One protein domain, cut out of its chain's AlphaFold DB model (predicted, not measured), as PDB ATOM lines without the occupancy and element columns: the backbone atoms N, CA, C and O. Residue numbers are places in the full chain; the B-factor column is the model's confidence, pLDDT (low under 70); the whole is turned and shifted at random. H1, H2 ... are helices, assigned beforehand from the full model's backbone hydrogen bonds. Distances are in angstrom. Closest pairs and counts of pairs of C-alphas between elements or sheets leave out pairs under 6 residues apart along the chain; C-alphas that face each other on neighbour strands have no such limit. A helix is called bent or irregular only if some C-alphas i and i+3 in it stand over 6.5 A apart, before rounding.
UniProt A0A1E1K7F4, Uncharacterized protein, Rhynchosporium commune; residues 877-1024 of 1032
ATOM      1  N   THR A 877      32.267  36.273 103.745       95.69
ATOM      2  CA  THR A 877      33.260  35.359 103.153       95.69
ATOM      3  C   THR A 877      34.087  36.038 102.057       95.69
ATOM      4  O   THR A 877      35.309  35.896 102.036       95.69
ATOM      5  N   LEU A 878      33.466  36.845 101.184       95.31
ATOM      6  CA  LEU A 878      34.194  37.600 100.156       95.31
ATOM      7  C   LEU A 878      35.114  38.676 100.764       95.31
ATOM      8  O   LEU A 878      36.267  38.785 100.346       95.31
ATOM      9  N   LYS A 879      34.645  39.426 101.778       93.94
ATOM     10  CA  LYS A 879      35.465  40.379 102.556       93.94
ATOM     11  C   LYS A 879      36.671  39.670 103.188       93.94
ATOM     12  O   LYS A 879      37.801  40.109 102.995       93.94
ATOM     13  N   ALA A 880      36.445  38.555 103.886       93.19
ATOM     14  CA  ALA A 880      37.496  37.781 104.549       93.19
ATOM     15  C   ALA A 880      38.528  37.220 103.555       93.19
ATOM     16  O   ALA A 880      39.731  37.339 103.786       93.19
ATOM     17  N   SER A 881      38.075  36.682 102.416       95.12
ATOM     18  CA  SER A 881      38.964  36.181 101.362       95.12
ATOM     19  C   SER A 881      39.851  37.282 100.780       95.12
ATOM     20  O   SER A 881      41.047  37.057 100.618       95.12
ATOM     21  N   VAL A 882      39.297  38.465 100.479       95.25
ATOM     22  CA  VAL A 882      40.088  39.588  99.949       95.25
ATOM     23  C   VAL A 882      41.046  40.125 101.011       95.25
ATOM     24  O   VAL A 882      42.216  40.332 100.706       95.25
ATOM     25  N   ASN A 883      40.606  40.282 102.261       93.38
ATOM     26  CA  ASN A 883      41.473  40.755 103.343       93.38
ATOM     27  C   ASN A 883      42.645  39.801 103.595       93.38
ATOM     28  O   ASN A 883      43.776  40.261 103.738       93.38
ATOM     29  N   LYS A 884      42.407  38.482 103.560       91.88
ATOM     30  CA  LYS A 884      43.475  37.478 103.632       91.88
ATOM     31  C   LYS A 884      44.483  37.652 102.491       91.88
ATOM     32  O   LYS A 884      45.675  37.735 102.779       91.88
ATOM     33  N   SER A 885      44.025  37.782 101.238       91.56
ATOM     34  CA  SER A 885      44.909  38.067 100.096       91.56
ATOM     35  C   SER A 885      45.738  39.336 100.333       91.56
ATOM     36  O   SER A 885      46.966  39.289 100.277       91.56
ATOM     37  N   LEU A 886      45.085  40.449 100.691       91.75
ATOM     38  CA  LEU A 886      45.730  41.749 100.917       91.75
ATOM     39  C   LEU A 886      46.806  41.709 102.013       91.75
ATOM     40  O   LEU A 886      47.880  42.278 101.822       91.75
ATOM     41  N   PHE A 887      46.565  41.014 103.128       88.38
ATOM     42  CA  PHE A 887      47.575  40.847 104.181       88.38
ATOM     43  C   PHE A 887      48.683  39.852 103.806       88.38
ATOM     44  O   PHE A 887      49.821  40.033 104.244       88.38
ATOM     45  N   SER A 888      48.400  38.844 102.973       85.94
ATOM     46  CA  SER A 888      49.413  37.892 102.490       85.94
ATOM     47  C   SER A 888      50.357  38.460 101.421       85.94
ATOM     48  O   SER A 888      51.477  37.977 101.302       85.94
ATOM     49  N   ASN A 889      49.958  39.513 100.696       78.25
ATOM     50  CA  ASN A 889      50.765  40.116  99.628       78.25
ATOM     51  C   ASN A 889      52.179  40.518 100.090       78.25
ATOM     52  O   ASN A 889      52.356  41.130 101.147       78.25
ATOM     53  N   THR A 890      53.183  40.251  99.258       71.06
ATOM     54  CA  THR A 890      54.572  40.712  99.408       71.06
ATOM     55  C   THR A 890      55.021  41.432  98.136       71.06
ATOM     56  O   THR A 890      54.469  41.206  97.060       71.06
ATOM     57  N   VAL A 891      56.010  42.323  98.251       59.34
ATOM     58  CA  VAL A 891      56.582  43.037  97.091       59.34
ATOM     59  C   VAL A 891      57.447  42.106  96.233       59.34
ATOM     60  O   VAL A 891      57.472  42.213  95.012       59.34
ATOM     61  N   SER A 892      58.141  41.167  96.879       55.62
ATOM     62  CA  SER A 892      58.996  40.167  96.241       55.62
ATOM     63  C   SER A 892      58.459  38.755  96.479       55.62
ATOM     64  O   SER A 892      57.834  38.490  97.505       55.62
ATOM     65  N   GLU A 893      58.787  37.825  95.577       48.94
ATOM     66  CA  GLU A 893      58.510  36.382  95.723       48.94
ATOM     67  C   GLU A 893      59.270  35.727  96.894       48.94
ATOM     68  O   GLU A 893      58.988  34.593  97.272       48.94
ATOM     69  N   VAL A 894      60.254  36.422  97.474       43.34
ATOM     70  CA  VAL A 894      61.007  35.952  98.639       43.34
ATOM     71  C   VAL A 894      60.230  36.279  99.913       43.34
ATOM     72  O   VAL A 894      60.124  37.443 100.297       43.34
ATOM     73  N   GLU A 895      59.758  35.249 100.616       44.47
ATOM     74  CA  GLU A 895      59.262  35.386 101.987       44.47
ATOM     75  C   GLU A 895      60.391  35.900 102.898       44.47
ATOM     76  O   GLU A 895      61.339  35.187 103.235       44.47
ATOM     77  N   VAL A 896      60.309  37.176 103.288       48.22
ATOM     78  CA  VAL A 896      61.384  37.874 104.025       48.22
ATOM     79  C   VAL A 896      61.569  37.322 105.451       48.22
ATOM     80  O   VAL A 896      62.639  37.467 106.035       48.22
ATOM     81  N   PHE A 897      60.573  36.603 105.984       46.25
ATOM     82  CA  PHE A 897      60.506  36.056 107.349       46.25
ATOM     83  C   PHE A 897      61.604  35.044 107.742       46.25
ATOM     84  O   PHE A 897      61.580  34.519 108.853       46.25
ATOM     85  N   SER A 898      62.561  34.717 106.870       45.06
ATOM     86  CA  SER A 898      63.631  33.746 107.173       45.06
ATOM     87  C   SER A 898      65.014  34.122 106.628       45.06
ATOM     88  O   SER A 898      65.888  33.261 106.521       45.06
ATOM     89  N   ARG A 899      65.254  35.398 106.293       47.91
ATOM     90  CA  ARG A 899      66.595  35.891 105.925       47.91
ATOM     91  C   ARG A 899      67.037  37.029 106.848       47.91
ATOM     92  O   ARG A 899      66.210  37.866 107.199       47.91
ATOM     93  N   PRO A 900      68.330  37.111 107.220       49.72
ATOM     94  CA  PRO A 900      68.858  38.321 107.833       49.72
ATOM     95  C   PRO A 900      68.715  39.477 106.838       49.72
ATOM     96  O   PRO A 900      69.105  39.357 105.677       49.72
ATOM     97  N   MET A 901      68.134  40.580 107.307       56.91
ATOM     98  CA  MET A 901      67.827  41.768 106.515       56.91
ATOM     99  C   MET A 901      69.108  42.375 105.915       56.91
ATOM    100  O   MET A 901      69.914  42.965 106.634       56.91
ATOM    101  N   GLY A 902      69.310  42.225 104.604       61.12
ATOM    102  CA  GLY A 902      70.348  42.949 103.864       61.12
ATOM    103  C   GLY A 902      69.893  44.374 103.538       61.12
ATOM    104  O   GLY A 902      68.686  44.615 103.458       61.12
ATOM    105  N   GLU A 903      70.828  45.307 103.314       63.72
ATOM    106  CA  GLU A 903      70.479  46.699 102.967       63.72
ATOM    107  C   GLU A 903      69.568  46.751 101.721       63.72
ATOM    108  O   GLU A 903      68.519  47.387 101.769       63.72
ATOM    109  N   ASP A 904      69.864  45.953 100.687       67.50
ATOM    110  CA  ASP A 904      69.060  45.832  99.451       67.50
ATOM    111  C   ASP A 904      67.645  45.241  99.652       67.50
ATOM    112  O   ASP A 904      66.833  45.240  98.729       67.50
ATOM    113  N   SER A 905      67.340  44.693 100.836       72.75
ATOM    114  CA  SER A 905      66.028  44.105 101.169       72.75
ATOM    115  C   SER A 905      65.187  44.962 102.118       72.75
ATOM    116  O   SER A 905      64.044  44.604 102.407       72.75
ATOM    117  N   PHE A 906      65.726  46.091 102.595       81.75
ATOM    118  CA  PHE A 906      65.010  46.977 103.511       81.75
ATOM    119  C   PHE A 906      63.844  47.693 102.823       81.75
ATOM    120  O   PHE A 906      62.724  47.627 103.327       81.75
ATOM    121  N   ASP A 907      64.088  48.327 101.671       81.44
ATOM    122  CA  ASP A 907      63.096  49.175 100.995       81.44
ATOM    123  C   ASP A 907      61.808  48.399 100.611       81.44
ATOM    124  O   ASP A 907      60.726  48.828 101.035       81.44
ATOM    125  N   PRO A 908      61.860  47.209  99.963       83.50
ATOM    126  CA  PRO A 908      60.649  46.458  99.611       83.50
ATOM    127  C   PRO A 908      59.885  45.949 100.842       83.50
ATOM    128  O   PRO A 908      58.651  45.932 100.866       83.50
ATOM    129  N   TRP A 909      60.601  45.542 101.899       85.56
ATOM    130  CA  TRP A 909      59.980  45.118 103.156       85.56
ATOM    131  C   TRP A 909      59.304  46.290 103.869       85.56
ATOM    132  O   TRP A 909      58.168  46.148 104.325       85.56
ATOM    133  N   PHE A 910      59.962  47.451 103.935       86.81
ATOM    134  CA  PHE A 910      59.422  48.638 104.595       86.81
ATOM    135  C   PHE A 910      58.165  49.124 103.881       86.81
ATOM    136  O   PHE A 910      57.142  49.344 104.527       86.81
ATOM    137  N   VAL A 911      58.202  49.213 102.549       89.19
ATOM    138  CA  VAL A 911      57.041  49.574 101.725       89.19
ATOM    139  C   VAL A 911      55.893  48.579 101.928       89.19
ATOM    140  O   VAL A 911      54.754  48.996 102.150       89.19
ATOM    141  N   GLY A 912      56.186  47.274 101.957       89.00
ATOM    142  CA  GLY A 912      55.217  46.227 102.294       89.00
ATOM    143  C   GLY A 912      54.591  46.391 103.681       89.00
ATOM    144  O   GLY A 912      53.370  46.304 103.822       89.00
ATOM    145  N   GLN A 913      55.400  46.655 104.703       88.88
ATOM    146  CA  GLN A 913      54.937  46.765 106.085       88.88
ATOM    147  C   GLN A 913      54.177  48.075 106.345       88.88
ATOM    148  O   GLN A 913      53.136  48.052 107.000       88.88
ATOM    149  N   TYR A 914      54.637  49.195 105.783       90.25
ATOM    150  CA  TYR A 914      53.971  50.501 105.851       90.25
ATOM    151  C   TYR A 914      52.604  50.467 105.146       90.25
ATOM    152  O   TYR A 914      51.616  50.990 105.664       90.25
ATOM    153  N   TRP A 915      52.511  49.768 104.007       93.25
ATOM    154  CA  TRP A 915      51.243  49.529 103.314       93.25
ATOM    155  C   TRP A 915      50.266  48.703 104.169       93.25
ATOM    156  O   TRP A 915      49.097  49.077 104.300       93.25
ATOM    157  N   LYS A 916      50.737  47.617 104.803       91.69
ATOM    158  CA  LYS A 916      49.905  46.748 105.662       91.69
ATOM    159  C   LYS A 916      49.434  47.454 106.933       91.69
ATOM    160  O   LYS A 916      48.268  47.316 107.297       91.69
ATOM    161  N   ASP A 917      50.301  48.238 107.567       91.56
ATOM    162  CA  ASP A 917      49.974  49.072 108.727       91.56
ATOM    163  C   ASP A 917      48.912  50.132 108.384       91.56
ATOM    164  O   ASP A 917      47.906  50.253 109.088       91.56
ATOM    165  N   TRP A 918      49.058  50.835 107.254       93.75
ATOM    166  CA  TRP A 918      48.031  51.758 106.763       93.75
ATOM    167  C   TRP A 918      46.700  51.051 106.467       93.75
ATOM    168  O   TRP A 918      45.640  51.580 106.820       93.75
ATOM    169  N   PHE A 919      46.725  49.863 105.853       93.56
ATOM    170  CA  PHE A 919      45.503  49.119 105.536       93.56
ATOM    171  C   PHE A 919      44.790  48.644 106.810       93.56
ATOM    172  O   PHE A 919      43.586  48.872 106.953       93.56
ATOM    173  N   ALA A 920      45.530  48.090 107.777       92.88
ATOM    174  CA  ALA A 920      45.001  47.703 109.084       92.88
ATOM    175  C   ALA A 920      44.394  48.903 109.832       92.88
ATOM    176  O   ALA A 920      43.262  48.820 110.309       92.88
ATOM    177  N   LYS A 921      45.089  50.049 109.867       92.94
ATOM    178  CA  LYS A 921      44.585  51.297 110.470       92.94
ATOM    179  C   LYS A 921      43.320  51.805 109.778       92.94
ATOM    180  O   LYS A 921      42.366  52.174 110.461       92.94
ATOM    181  N   SER A 922      43.282  51.787 108.447       92.44
ATOM    182  CA  SER A 922      42.130  52.247 107.660       92.44
ATOM    183  C   SER A 922      40.907  51.347 107.849       92.44
ATOM    184  O   SER A 922      39.790  51.842 107.999       92.44
ATOM    185  N   LEU A 923      41.109  50.026 107.907       90.69
ATOM    186  CA  LEU A 923      40.043  49.069 108.201       90.69
ATOM    187  C   LEU A 923      39.564  49.194 109.656       90.69
ATOM    188  O   LEU A 923      38.361  49.234 109.887       90.69
ATOM    189  N   ALA A 924      40.468  49.352 110.628       89.38
ATOM    190  CA  ALA A 924      40.109  49.557 112.033       89.38
ATOM    191  C   ALA A 924      39.318  50.861 112.262       89.38
ATOM    192  O   ALA A 924      38.361  50.869 113.033       89.38
ATOM    193  N   GLN A 925      39.662  51.951 111.566       88.12
ATOM    194  CA  GLN A 925      38.880  53.195 111.574       88.12
ATOM    195  C   GLN A 925      37.488  53.001 110.949       88.12
ATOM    196  O   GLN A 925      36.492  53.459 111.507       88.12
ATOM    197  N   ALA A 926      37.402  52.290 109.820       86.25
ATOM    198  CA  ALA A 926      36.137  52.004 109.143       86.25
ATOM    199  C   ALA A 926      35.251  50.975 109.875       86.25
ATOM    200  O   ALA A 926      34.042  50.950 109.638       86.25
ATOM    201  N   ASN A 927      35.837  50.148 110.746       83.12
ATOM    202  CA  ASN A 927      35.112  49.300 111.689       83.12
ATOM    203  C   ASN A 927      34.531  50.160 112.817       83.12
ATOM    204  O   ASN A 927      33.314  50.233 112.913       83.12
ATOM    205  N   LYS A 928      35.358  50.928 113.545       82.25
ATOM    206  CA  LYS A 928      34.894  51.785 114.654       82.25
ATOM    207  C   LYS A 928      33.743  52.715 114.263       82.25
ATOM    208  O   LYS A 928      32.725  52.718 114.932       82.25
ATOM    209  N   ALA A 929      33.828  53.397 113.119       76.44
ATOM    210  CA  ALA A 929      32.743  54.261 112.632       76.44
ATOM    211  C   ALA A 929      31.437  53.515 112.247       76.44
ATOM    212  O   ALA A 929      30.382  54.137 112.092       76.44
ATOM    213  N   SER A 930      31.501  52.190 112.084       71.12
ATOM    214  CA  SER A 930      30.340  51.304 111.944       71.12
ATOM    215  C   SER A 930      29.816  50.837 113.306       71.12
ATOM    216  O   SER A 930      28.604  50.729 113.470       71.12
ATOM    217  N   ASP A 931      30.715  50.577 114.257       69.56
ATOM    218  CA  ASP A 931      30.413  50.094 115.608       69.56
ATOM    219  C   ASP A 931      29.822  51.228 116.483       69.56
ATOM    220  O   ASP A 931      28.873  51.009 117.229       69.56
ATOM    221  N   ASP A 932      30.283  52.470 116.282       69.75
ATOM    222  CA  ASP A 932      29.734  53.725 116.831       69.75
ATOM    223  C   ASP A 932      28.326  54.070 116.277       69.75
ATOM    224  O   ASP A 932      27.781  55.137 116.569       69.75
ATOM    225  N   GLY A 933      27.743  53.223 115.418       63.66
ATOM    226  CA  GLY A 933      26.406  53.418 114.849       63.66
ATOM    227  C   GLY A 933      26.276  54.612 113.893       63.66
ATOM    228  O   GLY A 933      25.177  55.148 113.736       63.66
ATOM    229  N   GLN A 934      27.371  55.056 113.260       64.81
ATOM    230  CA  GLN A 934      27.365  56.261 112.416       64.81
ATOM    231  C   GLN A 934      27.197  55.957 110.922       64.81
ATOM    232  O   GLN A 934      26.339  56.558 110.276       64.81
ATOM    233  N   LYS A 935      28.010  55.057 110.342       69.00
ATOM    234  CA  LYS A 935      27.818  54.555 108.962       69.00
ATOM    235  C   LYS A 935      28.702  53.339 108.674       69.00
ATOM    236  O   LYS A 935      29.857  53.300 109.085       69.00
ATOM    237  N   CYS A 936      28.245  52.416 107.825       76.69
ATOM    238  CA  CYS A 936      29.143  51.437 107.202       76.69
ATOM    239  C   CYS A 936      30.121  52.161 106.250       76.69
ATOM    240  O   CYS A 936      29.776  52.492 105.113       76.69
ATOM    241  N   VAL A 937      31.347  52.445 106.714       81.25
ATOM    242  CA  VAL A 937      32.388  53.141 105.920       81.25
ATOM    243  C   VAL A 937      33.344  52.179 105.207       81.25
ATOM    244  O   VAL A 937      34.128  52.602 104.356       81.25
ATOM    245  N   ARG A 938      33.270  50.873 105.513       84.56
ATOM    246  CA  ARG A 938      34.203  49.843 105.015       84.56
ATOM    247  C   ARG A 938      34.306  49.843 103.477       84.56
ATOM    248  O   ARG A 938      35.391  49.643 102.941       84.56
ATOM    249  N   GLY A 939      33.215  50.136 102.758       90.12
ATOM    250  CA  GLY A 939      33.195  50.197 101.290       90.12
ATOM    251  C   GLY A 939      34.055  51.309 100.677       90.12
ATOM    252  O   GLY A 939      34.607  51.111  99.594       90.12
ATOM    253  N   LYS A 940      34.249  52.438 101.374       90.62
ATOM    254  CA  LYS A 940      35.156  53.510 100.924       90.62
ATOM    255  C   LYS A 940      36.603  53.014 100.848       90.62
ATOM    256  O   LYS A 940      37.249  53.225  99.827       90.62
ATOM    257  N   VAL A 941      37.076  52.299 101.875       92.81
ATOM    258  CA  VAL A 941      38.465  51.803 101.959       92.81
ATOM    259  C   VAL A 941      38.803  50.900 100.769       92.81
ATOM    260  O   VAL A 941      39.810  51.117 100.098       92.81
ATOM    261  N   TYR A 942      37.929  49.943 100.436       95.25
ATOM    262  CA  TYR A 942      38.137  49.069  99.274       95.25
ATOM    263  C   TYR A 942      38.115  49.835  97.941       95.25
ATOM    264  O   TYR A 942      38.867  49.491  97.032       95.25
ATOM    265  N   ARG A 943      37.305  50.894  97.808       95.12
ATOM    266  CA  ARG A 943      37.273  51.705  96.579       95.12
ATOM    267  C   ARG A 943      38.468  52.635  96.430       95.12
ATOM    268  O   ARG A 943      38.906  52.844  95.303       95.12
ATOM    269  N   ASP A 944      39.023  53.151  97.520       93.50
ATOM    270  CA  ASP A 944      40.275  53.909  97.461       93.50
ATOM    271  C   ASP A 944      41.440  52.977  97.080       93.50
ATOM    272  O   ASP A 944      42.194  53.293  96.159       93.50
ATOM    273  N   LEU A 945      41.487  51.754  97.638       94.75
ATOM    274  CA  LEU A 945      42.367  50.677  97.152       94.75
ATOM    275  C   LEU A 945      42.192  50.415  95.642       94.75
ATOM    276  O   LEU A 945      43.180  50.297  94.917       94.75
ATOM    277  N   TYR A 946      40.945  50.348  95.159       95.44
ATOM    278  CA  TYR A 946      40.631  50.084  93.750       95.44
ATOM    279  C   TYR A 946      40.999  51.238  92.809       95.44
ATOM    280  O   TYR A 946      41.381  50.995  91.665       95.44
ATOM    281  N   ARG A 947      40.908  52.492  93.263       93.19
ATOM    282  CA  ARG A 947      41.317  53.664  92.472       93.19
ATOM    283  C   ARG A 947      42.823  53.702  92.234       93.19
ATOM    284  O   ARG A 947      43.234  54.084  91.140       93.19
ATOM    285  N   SER A 948      43.620  53.251  93.206       90.88
ATOM    286  CA  SER A 948      45.087  53.250  93.127       90.88
ATOM    287  C   SER A 948      45.675  54.669  92.956       90.88
ATOM    288  O   SER A 948      44.999  55.679  93.192       90.88
ATOM    289  N   GLY A 949      46.965  54.763  92.625       89.19
ATOM    290  CA  GLY A 949      47.702  56.026  92.530       89.19
ATOM    291  C   GLY A 949      47.782  56.757  93.874       89.19
ATOM    292  O   GLY A 949      48.020  56.140  94.908       89.19
ATOM    293  N   GLU A 950      47.569  58.072  93.859       90.69
ATOM    294  CA  GLU A 950      47.721  58.955  95.029       90.69
ATOM    295  C   GLU A 950      46.456  59.065  95.907       90.69
ATOM    296  O   GLU A 950      46.423  59.848  96.851       90.69
ATOM    297  N   THR A 951      45.402  58.290  95.618       89.50
ATOM    298  CA  THR A 951      44.145  58.312  96.402       89.50
ATOM    299  C   THR A 951      44.302  57.791  97.829       89.50
ATOM    300  O   THR A 951      43.543  58.172  98.720       89.50
ATOM    301  N   TYR A 952      45.306  56.946  98.051       92.50
ATOM    302  CA  TYR A 952      45.754  56.483  99.354       92.50
ATOM    303  C   TYR A 952      47.266  56.252  99.325       92.50
ATOM    304  O   TYR A 952      47.837  56.001  98.260       92.50
ATOM    305  N   LEU A 953      47.908  56.339 100.496       91.88
ATOM    306  CA  LEU A 953      49.370  56.306 100.633       91.88
ATOM    307  C   LEU A 953      50.074  57.163  99.559       91.88
ATOM    308  O   LEU A 953      50.746  56.592  98.694       91.88
ATOM    309  N   PRO A 954      49.885  58.502  99.552       93.88
ATOM    310  CA  PRO A 954      50.579  59.381  98.616       93.88
ATOM    311  C   PRO A 954      52.075  59.080  98.601       93.88
ATOM    312  O   PRO A 954      52.699  58.958  99.656       93.88
ATOM    313  N   THR A 955      52.638  58.927  97.409       93.00
ATOM    314  CA  THR A 955      53.957  58.318  97.202       93.00
ATOM    315  C   THR A 955      55.069  59.124  97.882       93.00
ATOM    316  O   THR A 955      56.017  58.544  98.406       93.00
ATOM    317  N   ILE A 956      54.898  60.448  97.990       91.12
ATOM    318  CA  ILE A 956      55.783  61.329  98.764       91.12
ATOM    319  C   ILE A 956      55.840  60.961 100.258       91.12
ATOM    320  O   ILE A 956      56.929  60.823 100.797       91.12
ATOM    321  N   LEU A 957      54.705  60.671 100.905       91.75
ATOM    322  CA  LEU A 957      54.666  60.360 102.343       91.75
ATOM    323  C   LEU A 957      55.319  59.010 102.676       91.75
ATOM    324  O   LEU A 957      55.785  58.809 103.795       91.75
ATOM    325  N   VAL A 958      55.353  58.083 101.713       90.19
ATOM    326  CA  VAL A 958      56.070  56.807 101.856       90.19
ATOM    327  C   VAL A 958      57.581  57.031 101.752       90.19
ATOM    328  O   VAL A 958      58.330  56.455 102.535       90.19
ATOM    329  N   LEU A 959      58.031  57.907 100.846       89.50
ATOM    330  CA  LEU A 959      59.442  58.289 100.722       89.50
ATOM    331  C   LEU A 959      59.942  59.042 101.964       89.50
ATOM    332  O   LEU A 959      60.949  58.637 102.541       89.50
ATOM    333  N   ASP A 960      59.190  60.044 102.434       89.19
ATOM    334  CA  ASP A 960      59.492  60.792 103.663       89.19
ATOM    335  C   ASP A 960      59.637  59.841 104.875       89.19
ATOM    336  O   ASP A 960      60.513  60.012 105.727       89.19
ATOM    337  N   ALA A 961      58.798  58.797 104.942       88.06
ATOM    338  CA  ALA A 961      58.855  57.776 105.987       88.06
ATOM    339  C   ALA A 961      60.073  56.839 105.861       88.06
ATOM    340  O   ALA A 961      60.674  56.495 106.882       88.06
ATOM    341  N   VAL A 962      60.468  56.451 104.640       85.56
ATOM    342  CA  VAL A 962      61.692  55.660 104.397       85.56
ATOM    343  C   VAL A 962      62.937  56.459 104.797       85.56
ATOM    344  O   VAL A 962      63.766  55.946 105.551       85.56
ATOM    345  N   GLU A 963      63.051  57.722 104.372       84.81
ATOM    346  CA  GLU A 963      64.179  58.608 104.714       84.81
ATOM    347  C   GLU A 963      64.314  58.789 106.237       84.81
ATOM    348  O   GLU A 963      65.397  58.592 106.807       84.81
ATOM    349  N   ALA A 964      63.197  59.064 106.923       85.38
ATOM    350  CA  ALA A 964      63.157  59.202 108.379       85.38
ATOM    351  C   ALA A 964      63.587  57.923 109.127       85.38
ATOM    352  O   ALA A 964      64.191  58.005 110.204       85.38
ATOM    353  N   CYS A 965      63.307  56.740 108.570       80.38
ATOM    354  CA  CYS A 965      63.702  55.460 109.157       80.38
ATOM    355  C   CYS A 965      65.158  55.070 108.852       80.38
ATOM    356  O   CYS A 965      65.843  54.580 109.754       80.38
ATOM    357  N   LEU A 966      65.653  55.315 107.634       74.62
ATOM    358  CA  LEU A 966      67.021  54.970 107.227       74.62
ATOM    359  C   LEU A 966      68.096  55.851 107.879       74.62
ATOM    360  O   LEU A 966      69.226  55.390 108.058       74.62
ATOM    361  N   LYS A 967      67.775  57.109 108.228       67.75
ATOM    362  CA  LYS A 967      68.746  58.120 108.720       67.75
ATOM    363  C   LYS A 967      69.925  58.349 107.755       67.75
ATOM    364  O   LYS A 967      71.008  58.771 108.164       67.75
ATOM    365  N   LYS A 968      69.687  58.051 106.480       64.12
ATOM    366  CA  LYS A 968      70.508  58.317 105.302       64.12
ATOM    367  C   LYS A 968      69.535  58.871 104.258       64.12
ATOM    368  O   LYS A 968      68.467  58.287 104.090       64.12
ATOM    369  N   ASP A 969      69.893  59.943 103.566       61.34
ATOM    370  CA  ASP A 969      69.053  60.498 102.498       61.34
ATOM    371  C   ASP A 969      68.853  59.455 101.378       61.34
ATOM    372  O   ASP A 969      69.835  58.825 100.962       61.34
ATOM    373  N   LEU A 970      67.656  59.361 100.775       61.25
ATOM    374  CA  LEU A 970      67.421  58.658  99.492       61.25
ATOM    375  C   LEU A 970      68.017  59.441  98.295       61.25
ATOM    376  O   LEU A 970      67.439  59.556  97.213       61.25
ATOM    377  N   SER A 971      69.212  59.992  98.506       56.88
ATOM    378  CA  SER A 971      69.989  60.842  97.598       56.88
ATOM    379  C   SER A 971      70.316  60.166  96.262       56.88
ATOM    380  O   SER A 971      70.447  60.833  95.234       56.88
ATOM    381  N   THR A 972      70.394  58.835  96.236       65.50
ATOM    382  CA  THR A 972      70.428  58.047  95.006       65.50
ATOM    383  C   THR A 972      69.024  57.896  94.425       65.50
ATOM    384  O   THR A 972      68.208  57.105  94.898       65.50
ATOM    385  N   ARG A 973      68.782  58.582  93.296       70.69
ATOM    386  CA  ARG A 973      67.558  58.476  92.472       70.69
ATOM    387  C   ARG A 973      67.070  57.031  92.287       70.69
ATOM    388  O   ARG A 973      65.866  56.806  92.289       70.69
ATOM    389  N   SER A 974      67.985  56.071  92.148       71.94
ATOM    390  CA  SER A 974      67.678  54.645  91.994       71.94
ATOM    391  C   SER A 974      66.920  54.043  93.184       71.94
ATOM    392  O   SER A 974      65.974  53.297  92.961       71.94
ATOM    393  N   ASN A 975      67.286  54.375  94.428       74.81
ATOM    394  CA  ASN A 975      66.629  53.847  95.633       74.81
ATOM    395  C   ASN A 975      65.209  54.403  95.758       74.81
ATOM    396  O   ASN A 975      64.250  53.653  95.914       74.81
ATOM    397  N   ARG A 976      65.064  55.719  95.555       83.31
ATOM    398  CA  ARG A 976      63.759  56.377  95.440       83.31
ATOM    399  C   ARG A 976      62.885  55.732  94.356       83.31
ATOM    400  O   ARG A 976      61.721  55.449  94.612       83.31
ATOM    401  N   GLN A 977      63.441  55.451  93.176       85.06
ATOM    402  CA  GLN A 977      62.716  54.767  92.100       85.06
ATOM    403  C   GLN A 977      62.379  53.300  92.428       85.06
ATOM    404  O   GLN A 977      61.372  52.803  91.929       85.06
ATOM    405  N   GLY A 978      63.162  52.635  93.284       85.38
ATOM    406  CA  GLY A 978      62.824  51.339  93.884       85.38
ATOM    407  C   GLY A 978      61.580  51.436  94.766       85.38
ATOM    408  O   GLY A 978      60.571  50.817  94.453       85.38
ATOM    409  N   VAL A 979      61.593  52.314  95.774       86.69
ATOM    410  CA  VAL A 979      60.440  52.573  96.663       86.69
ATOM    411  C   VAL A 979      59.176  52.972  95.880       86.69
ATOM    412  O   VAL A 979      58.086  52.465  96.151       86.69
ATOM    413  N   GLU A 980      59.312  53.843  94.874       90.19
ATOM    414  CA  GLU A 980      58.216  54.242  93.973       90.19
ATOM    415  C   GLU A 980      57.674  53.048  93.151       90.19
ATOM    416  O   GLU A 980      56.462  52.941  92.937       90.19
ATOM    417  N   HIS A 981      58.541  52.126  92.712       90.69
ATOM    418  CA  HIS A 981      58.162  50.911  91.981       90.69
ATOM    419  C   HIS A 981      57.494  49.865  92.885       90.69
ATOM    420  O   HIS A 981      56.429  49.351  92.542       90.69
ATOM    421  N   ASP A 982      58.069  49.596  94.052       88.31
ATOM    422  CA  ASP A 982      57.576  48.633  95.041       88.31
ATOM    423  C   ASP A 982      56.167  48.999  95.522       88.31
ATOM    424  O   ASP A 982      55.255  48.163  95.546       88.31
ATOM    425  N   LEU A 983      55.951  50.285  95.820       91.06
ATOM    426  CA  LEU A 983      54.647  50.806  96.221       91.06
ATOM    427  C   LEU A 983      53.627  50.672  95.085       91.06
ATOM    428  O   LEU A 983      52.477  50.299  95.327       91.06
ATOM    429  N   LYS A 984      54.037  50.941  93.839       92.69
ATOM    430  CA  LYS A 984      53.189  50.769  92.652       92.69
ATOM    431  C   LYS A 984      52.794  49.303  92.451       92.69
ATOM    432  O   LYS A 984      51.615  49.036  92.225       92.69
ATOM    433  N   THR A 985      53.726  48.365  92.617       91.44
ATOM    434  CA  THR A 985      53.471  46.918  92.529       91.44
ATOM    435  C   THR A 985      52.453  46.460  93.581       91.44
ATOM    436  O   THR A 985      51.472  45.801  93.231       91.44
ATOM    437  N   LEU A 986      52.577  46.891  94.846       91.38
ATOM    438  CA  LEU A 986      51.553  46.616  95.870       91.38
ATOM    439  C   LEU A 986      50.189  47.212  95.516       91.38
ATOM    440  O   LEU A 986      49.170  46.535  95.653       91.38
ATOM    441  N   LYS A 987      50.157  48.467  95.049       93.75
ATOM    442  CA  LYS A 987      48.914  49.154  94.666       93.75
ATOM    443  C   LYS A 987      48.216  48.456  93.484       93.75
ATOM    444  O   LYS A 987      46.989  48.376  93.478       93.75
ATOM    445  N   GLU A 988      48.965  47.900  92.530       93.25
ATOM    446  CA  GLU A 988      48.433  47.109  91.404       93.25
ATOM    447  C   GLU A 988      47.881  45.742  91.842       93.25
ATOM    448  O   GLU A 988      46.772  45.371  91.444       93.25
ATOM    449  N   ILE A 989      48.590  45.016  92.717       91.75
ATOM    450  CA  ILE A 989      48.092  43.750  93.284       91.75
ATOM    451  C   ILE A 989      46.828  44.009  94.121       91.75
ATOM    452  O   ILE A 989      45.818  43.324  93.950       91.75
ATOM    453  N   ALA A 990      46.834  45.038  94.974       93.62
ATOM    454  CA  ALA A 990      45.680  45.400  95.793       93.62
ATOM    455  C   ALA A 990      44.449  45.745  94.939       93.62
ATOM    456  O   ALA A 990      43.369  45.207  95.190       93.62
ATOM    457  N   GLN A 991      44.617  46.566  93.894       95.12
ATOM    458  CA  GLN A 991      43.561  46.916  92.934       95.12
ATOM    459  C   GLN A 991      42.943  45.674  92.266       95.12
ATOM    460  O   GLN A 991      41.722  45.611  92.089       95.12
ATOM    461  N   LYS A 992      43.763  44.675  91.912       94.38
ATOM    462  CA  LYS A 992      43.305  43.404  91.326       94.38
ATOM    463  C   LYS A 992      42.420  42.612  92.294       94.38
ATOM    464  O   LYS A 992      41.357  42.150  91.878       94.38
ATOM    465  N   GLU A 993      42.816  42.486  93.560       95.00
ATOM    466  CA  GLU A 993      42.083  41.683  94.549       95.00
ATOM    467  C   GLU A 993      40.772  42.353  95.007       95.00
ATOM    468  O   GLU A 993      39.720  41.705  95.025       95.00
ATOM    469  N   VAL A 994      40.766  43.667  95.280       96.38
ATOM    470  CA  VAL A 994      39.537  44.376  95.708       96.38
ATOM    471  C   VAL A 994      38.491  44.538  94.603       96.38
ATOM    472  O   VAL A 994      37.344  44.888  94.892       96.38
ATOM    473  N   ARG A 995      38.840  44.263  93.337       95.31
ATOM    474  CA  ARG A 995      37.965  44.449  92.166       95.31
ATOM    475  C   ARG A 995      36.596  43.775  92.308       95.31
ATOM    476  O   ARG A 995      35.613  44.316  91.811       95.31
ATOM    477  N   LYS A 996      36.514  42.621  92.984       95.31
ATOM    478  CA  LYS A 996      35.238  41.919  93.233       95.31
ATOM    479  C   LYS A 996      34.347  42.656  94.242       95.31
ATOM    480  O   LYS A 996      33.146  42.737  94.022       95.31
ATOM    481  N   LEU A 997      34.929  43.222  95.304       95.44
ATOM    482  CA  LEU A 997      34.207  44.041  96.291       95.44
ATOM    483  C   LEU A 997      33.798  45.407  95.718       95.44
ATOM    484  O   LEU A 997      32.793  45.975  96.128       95.44
ATOM    485  N   CYS A 998      34.562  45.932  94.760       95.19
ATOM    486  CA  CYS A 998      34.319  47.247  94.154       95.19
ATOM    487  C   CYS A 998      33.427  47.204  92.904       95.19
ATOM    488  O   CYS A 998      33.251  48.230  92.246       95.19
ATOM    489  N   ALA A 999      32.858  46.043  92.571       95.62
ATOM    490  CA  ALA A 999      31.784  45.955  91.591       95.62
ATOM    491  C   ALA A 999      30.548  46.713  92.106       95.62
ATOM    492  O   ALA A 999      30.172  46.562  93.265       95.62
ATOM    493  N   ASN A1000      29.919  47.508  91.240       95.94
ATOM    494  CA  ASN A1000      28.667  48.194  91.542       95.94
ATOM    495  C   ASN A1000      27.529  47.562  90.739       95.94
ATOM    496  O   ASN A1000      27.548  47.644  89.510       95.94
ATOM    497  N   TYR A1001      26.552  46.973  91.427       96.44
ATOM    498  CA  TYR A1001      25.294  46.517  90.825       96.44
ATOM    499  C   TYR A1001      24.111  47.450  91.127       96.44
ATOM    500  O   TYR A1001      23.035  47.251  90.574       96.44
ATOM    501  N   SER A1002      24.309  48.484  91.956       96.31
ATOM    502  CA  SER A1002      23.286  49.507  92.198       96.31
ATOM    503  C   SER A1002      23.119  50.408  90.970       96.31
ATOM    504  O   SER A1002      24.092  50.770  90.298       96.31
ATOM    505  N   MET A1003      21.877  50.808  90.706       95.75
ATOM    506  CA  MET A1003      21.499  51.783  89.678       95.75
ATOM    507  C   MET A1003      22.014  53.200  89.978       95.75
ATOM    508  O   MET A1003      21.985  54.077  89.108       95.75
ATOM    509  N   LEU A1004      22.504  53.446  91.196       96.44
ATOM    510  CA  LEU A1004      23.187  54.672  91.581       96.44
ATOM    511  C   LEU A1004      24.695  54.589  91.313       96.44
ATOM    512  O   LEU A1004      25.374  53.610  91.619       96.44
ATOM    513  N   SER A1005      25.249  55.695  90.814       94.50
ATOM    514  CA  SER A1005      26.689  55.942  90.883       94.50
ATOM    515  C   SER A1005      27.090  56.127  92.346       94.50
ATOM    516  O   SER A1005      26.578  57.011  93.034       94.50
ATOM    517  N   VAL A1006      28.008  55.279  92.811       93.12
ATOM    518  CA  VAL A1006      28.450  55.192  94.212       93.12
ATOM    519  C   VAL A1006      28.964  56.532  94.742       93.12
ATOM    520  O   VAL A1006      28.665  56.907  95.877       93.12
ATOM    521  N   ASP A1007      29.697  57.267  93.905       89.25
ATOM    522  CA  ASP A1007      30.273  58.564  94.258       89.25
ATOM    523  C   ASP A1007      29.222  59.687  94.215       89.25
ATOM    524  O   ASP A1007      29.085  60.426  95.188       89.25
ATOM    525  N   ASP A1008      28.397  59.757  93.160       91.56
ATOM    526  CA  ASP A1008      27.347  60.787  93.013       91.56
ATOM    527  C   ASP A1008      26.168  60.623  93.999       91.56
ATOM    528  O   ASP A1008      25.248  61.450  94.016       91.56
ATOM    529  N   ALA A1009      26.157  59.531  94.767       92.25
ATOM    530  CA  ALA A1009      25.168  59.207  95.794       92.25
ATOM    531  C   ALA A1009      25.737  59.172  97.227       92.25
ATOM    532  O   ALA A1009      24.970  59.039  98.178       92.25
ATOM    533  N   GLY A1010      27.059  59.290  97.420       90.75
ATOM    534  CA  GLY A1010      27.670  59.218  98.757       90.75
ATOM    535  C   GLY A1010      27.495  57.855  99.451       90.75
ATOM    536  O   GLY A1010      27.389  57.773 100.684       90.75
ATOM    537  N   ILE A1011      27.436  56.779  98.659       92.31
ATOM    538  CA  ILE A1011      27.305  55.392  99.116       92.31
ATOM    539  C   ILE A1011      28.630  54.970  99.756       92.31
ATOM    540  O   ILE A1011      29.625  54.787  99.063       92.31
ATOM    541  N   ASN A1012      28.675  54.802 101.080       90.31
ATOM    542  CA  ASN A1012      29.912  54.426 101.788       90.31
ATOM    543  C   ASN A1012      30.049  52.911 102.005       90.31
ATOM    544  O   ASN A1012      31.166  52.417 102.174       90.31
ATOM    545  N   HIS A1013      28.937  52.181 101.928       92.44
ATOM    546  CA  HIS A1013      28.884  50.725 101.976       92.44
ATOM    547  C   HIS A1013      29.327  50.077 100.652       92.44
ATOM    548  O   HIS A1013      29.766  50.760  99.722       92.44
ATOM    549  N   LEU A1014      29.276  48.745 100.581       94.25
ATOM    550  CA  LEU A1014      29.589  47.962  99.380       94.25
ATOM    551  C   LEU A1014      28.326  47.683  98.559       94.25
ATOM    552  O   LEU A1014      27.288  47.361  99.129       94.25
ATOM    553  N   THR A1015      28.438  47.738  97.232       96.12
ATOM    554  CA  THR A1015      27.329  47.517  96.284       96.12
ATOM    555  C   THR A1015      27.570  46.344  95.325       96.12
ATOM    556  O   THR A1015      26.951  46.245  94.268       96.12
ATOM    557  N   CYS A1016      28.454  45.423  95.718       96.06
ATOM    558  CA  CYS A1016      28.822  44.222  94.965       96.06
ATOM    559  C   CYS A1016      27.888  43.019  95.205       96.06
ATOM    560  O   CYS A1016      28.222  41.897  94.819       96.06
ATOM    561  N   ILE A1017      26.751  43.225  95.872       95.75
ATOM    562  CA  ILE A1017      25.728  42.198  96.076       95.75
ATOM    563  C   ILE A1017      24.963  42.021  94.767       95.75
ATOM    564  O   ILE A1017      24.520  43.001  94.178       95.75
ATOM    565  N   LYS A1018      24.797  40.774  94.326       94.25
ATOM    566  CA  LYS A1018      23.937  40.415  93.199       94.25
ATOM    567  C   LYS A1018      22.831  39.486  93.694       94.25
ATOM    568  O   LYS A1018      23.119  38.530  94.419       94.25
ATOM    569  N   VAL A1019      21.595  39.781  93.299       94.50
ATOM    570  CA  VAL A1019      20.443  38.870  93.383       94.50
ATOM    571  C   VAL A1019      20.269  38.208  92.014       94.50
ATOM    572  O   VAL A1019      20.360  38.894  90.992       94.50
ATOM    573  N   GLU A1020      20.079  36.896  92.003       94.00
ATOM    574  CA  GLU A1020      19.789  36.072  90.828       94.00
ATOM    575  C   GLU A1020      18.275  35.851  90.679       94.00
ATOM    576  O   GLU A1020      17.527  35.931  91.650       94.00
ATOM    577  N   GLU A1021      17.814  35.518  89.472       92.56
ATOM    578  CA  GLU A1021      16.381  35.392  89.151       92.56
ATOM    579  C   GLU A1021      15.633  34.383  90.044       92.56
ATOM    580  O   GLU A1021      14.520  34.647  90.487       92.56
ATOM    581  N   HIS A1022      16.277  33.263  90.390       92.69
ATOM    582  CA  HIS A1022      15.715  32.218  91.256       92.69
ATOM    583  C   HIS A1022      15.663  32.589  92.752       92.69
ATOM    584  O   HIS A1022      15.167  31.801  93.554       92.69
ATOM    585  N   GLU A1023      16.191  33.752  93.143       93.75
ATOM    586  CA  GLU A1023      16.195  34.238  94.530       93.75
ATOM    587  C   GLU A1023      15.088  35.273  94.795       93.75
ATOM    588  O   GLU A1023      14.910  35.708  95.935       93.75
ATOM    589  N   PHE A1024      14.328  35.693  93.774       93.94
ATOM    590  CA  PHE A1024      13.176  36.570  93.985       93.94
ATOM    591  C   PHE A1024      12.031  35.806  94.685       93.94
ATOM    592  O   PHE A1024      11.703  34.699  94.262       93.94
TER     593      PHE A1024
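AT A GLANCE: This is residues 877 to 1024 of the 1032 residues of an uncharacterized protein of Rhynchosporium commune (UniProt A0A1E1K7F4). Two long helices, H2 and H5, and the shorter H1 make a three-helix bundle, while H3 and H4 bridge H2 and H5 toward opposite ends. A tail, residues 995 to 1024, lengthens one end. The 148 printed residues include five named helices, H1 to H5 in chain order, and no named strand: all helix, only just loose, close to compact (radius of gyration of the C-alphas 17.8 A), spanning 60 by 28 by 27 A.

HOW THE PARTS SIT: H2, residues 903 to 931, touches H5, residues 973 to 994, with residues 907 to 915 alone; the closest C-alphas, Pro 908 and Asp 982, are 5.9 A apart, at a steep tilt of 40 degrees, the same way. H1, residues 877 to 888, touches H5 with 882 to 886 alone, closest C-alphas Val 882 and Glu 993, 6.1 A. H3, residues 938 to 947, forms a hairpin with H2, closest C-alphas Ala 926 and Arg 938, 5.0 A. H4, residues 955 to 966, touches H5, closest C-alphas Thr 955 and Glu 980, 6.7 A. O i to N i+4 pairs are all within hydrogen-bond range in H1, H4 and H5, 21 of 25 in H2, 5 of 6 in H3.

IN THESE COORDINATES: H2 measures 42.1 A and is irregular, C-alphas 904 and 907 being 7.0 A apart; H5 measures 31.5 A. C-alpha 877 is at (33.260, 35.359, 103.153), C-alpha 994 at (39.537, 44.376, 95.708).

THE WHOLE: The printed part has no cut. The link from H1 to H2 is long. pLDDT is under 70 at residues 891 to 904, 931 to 935 and 967 to 972.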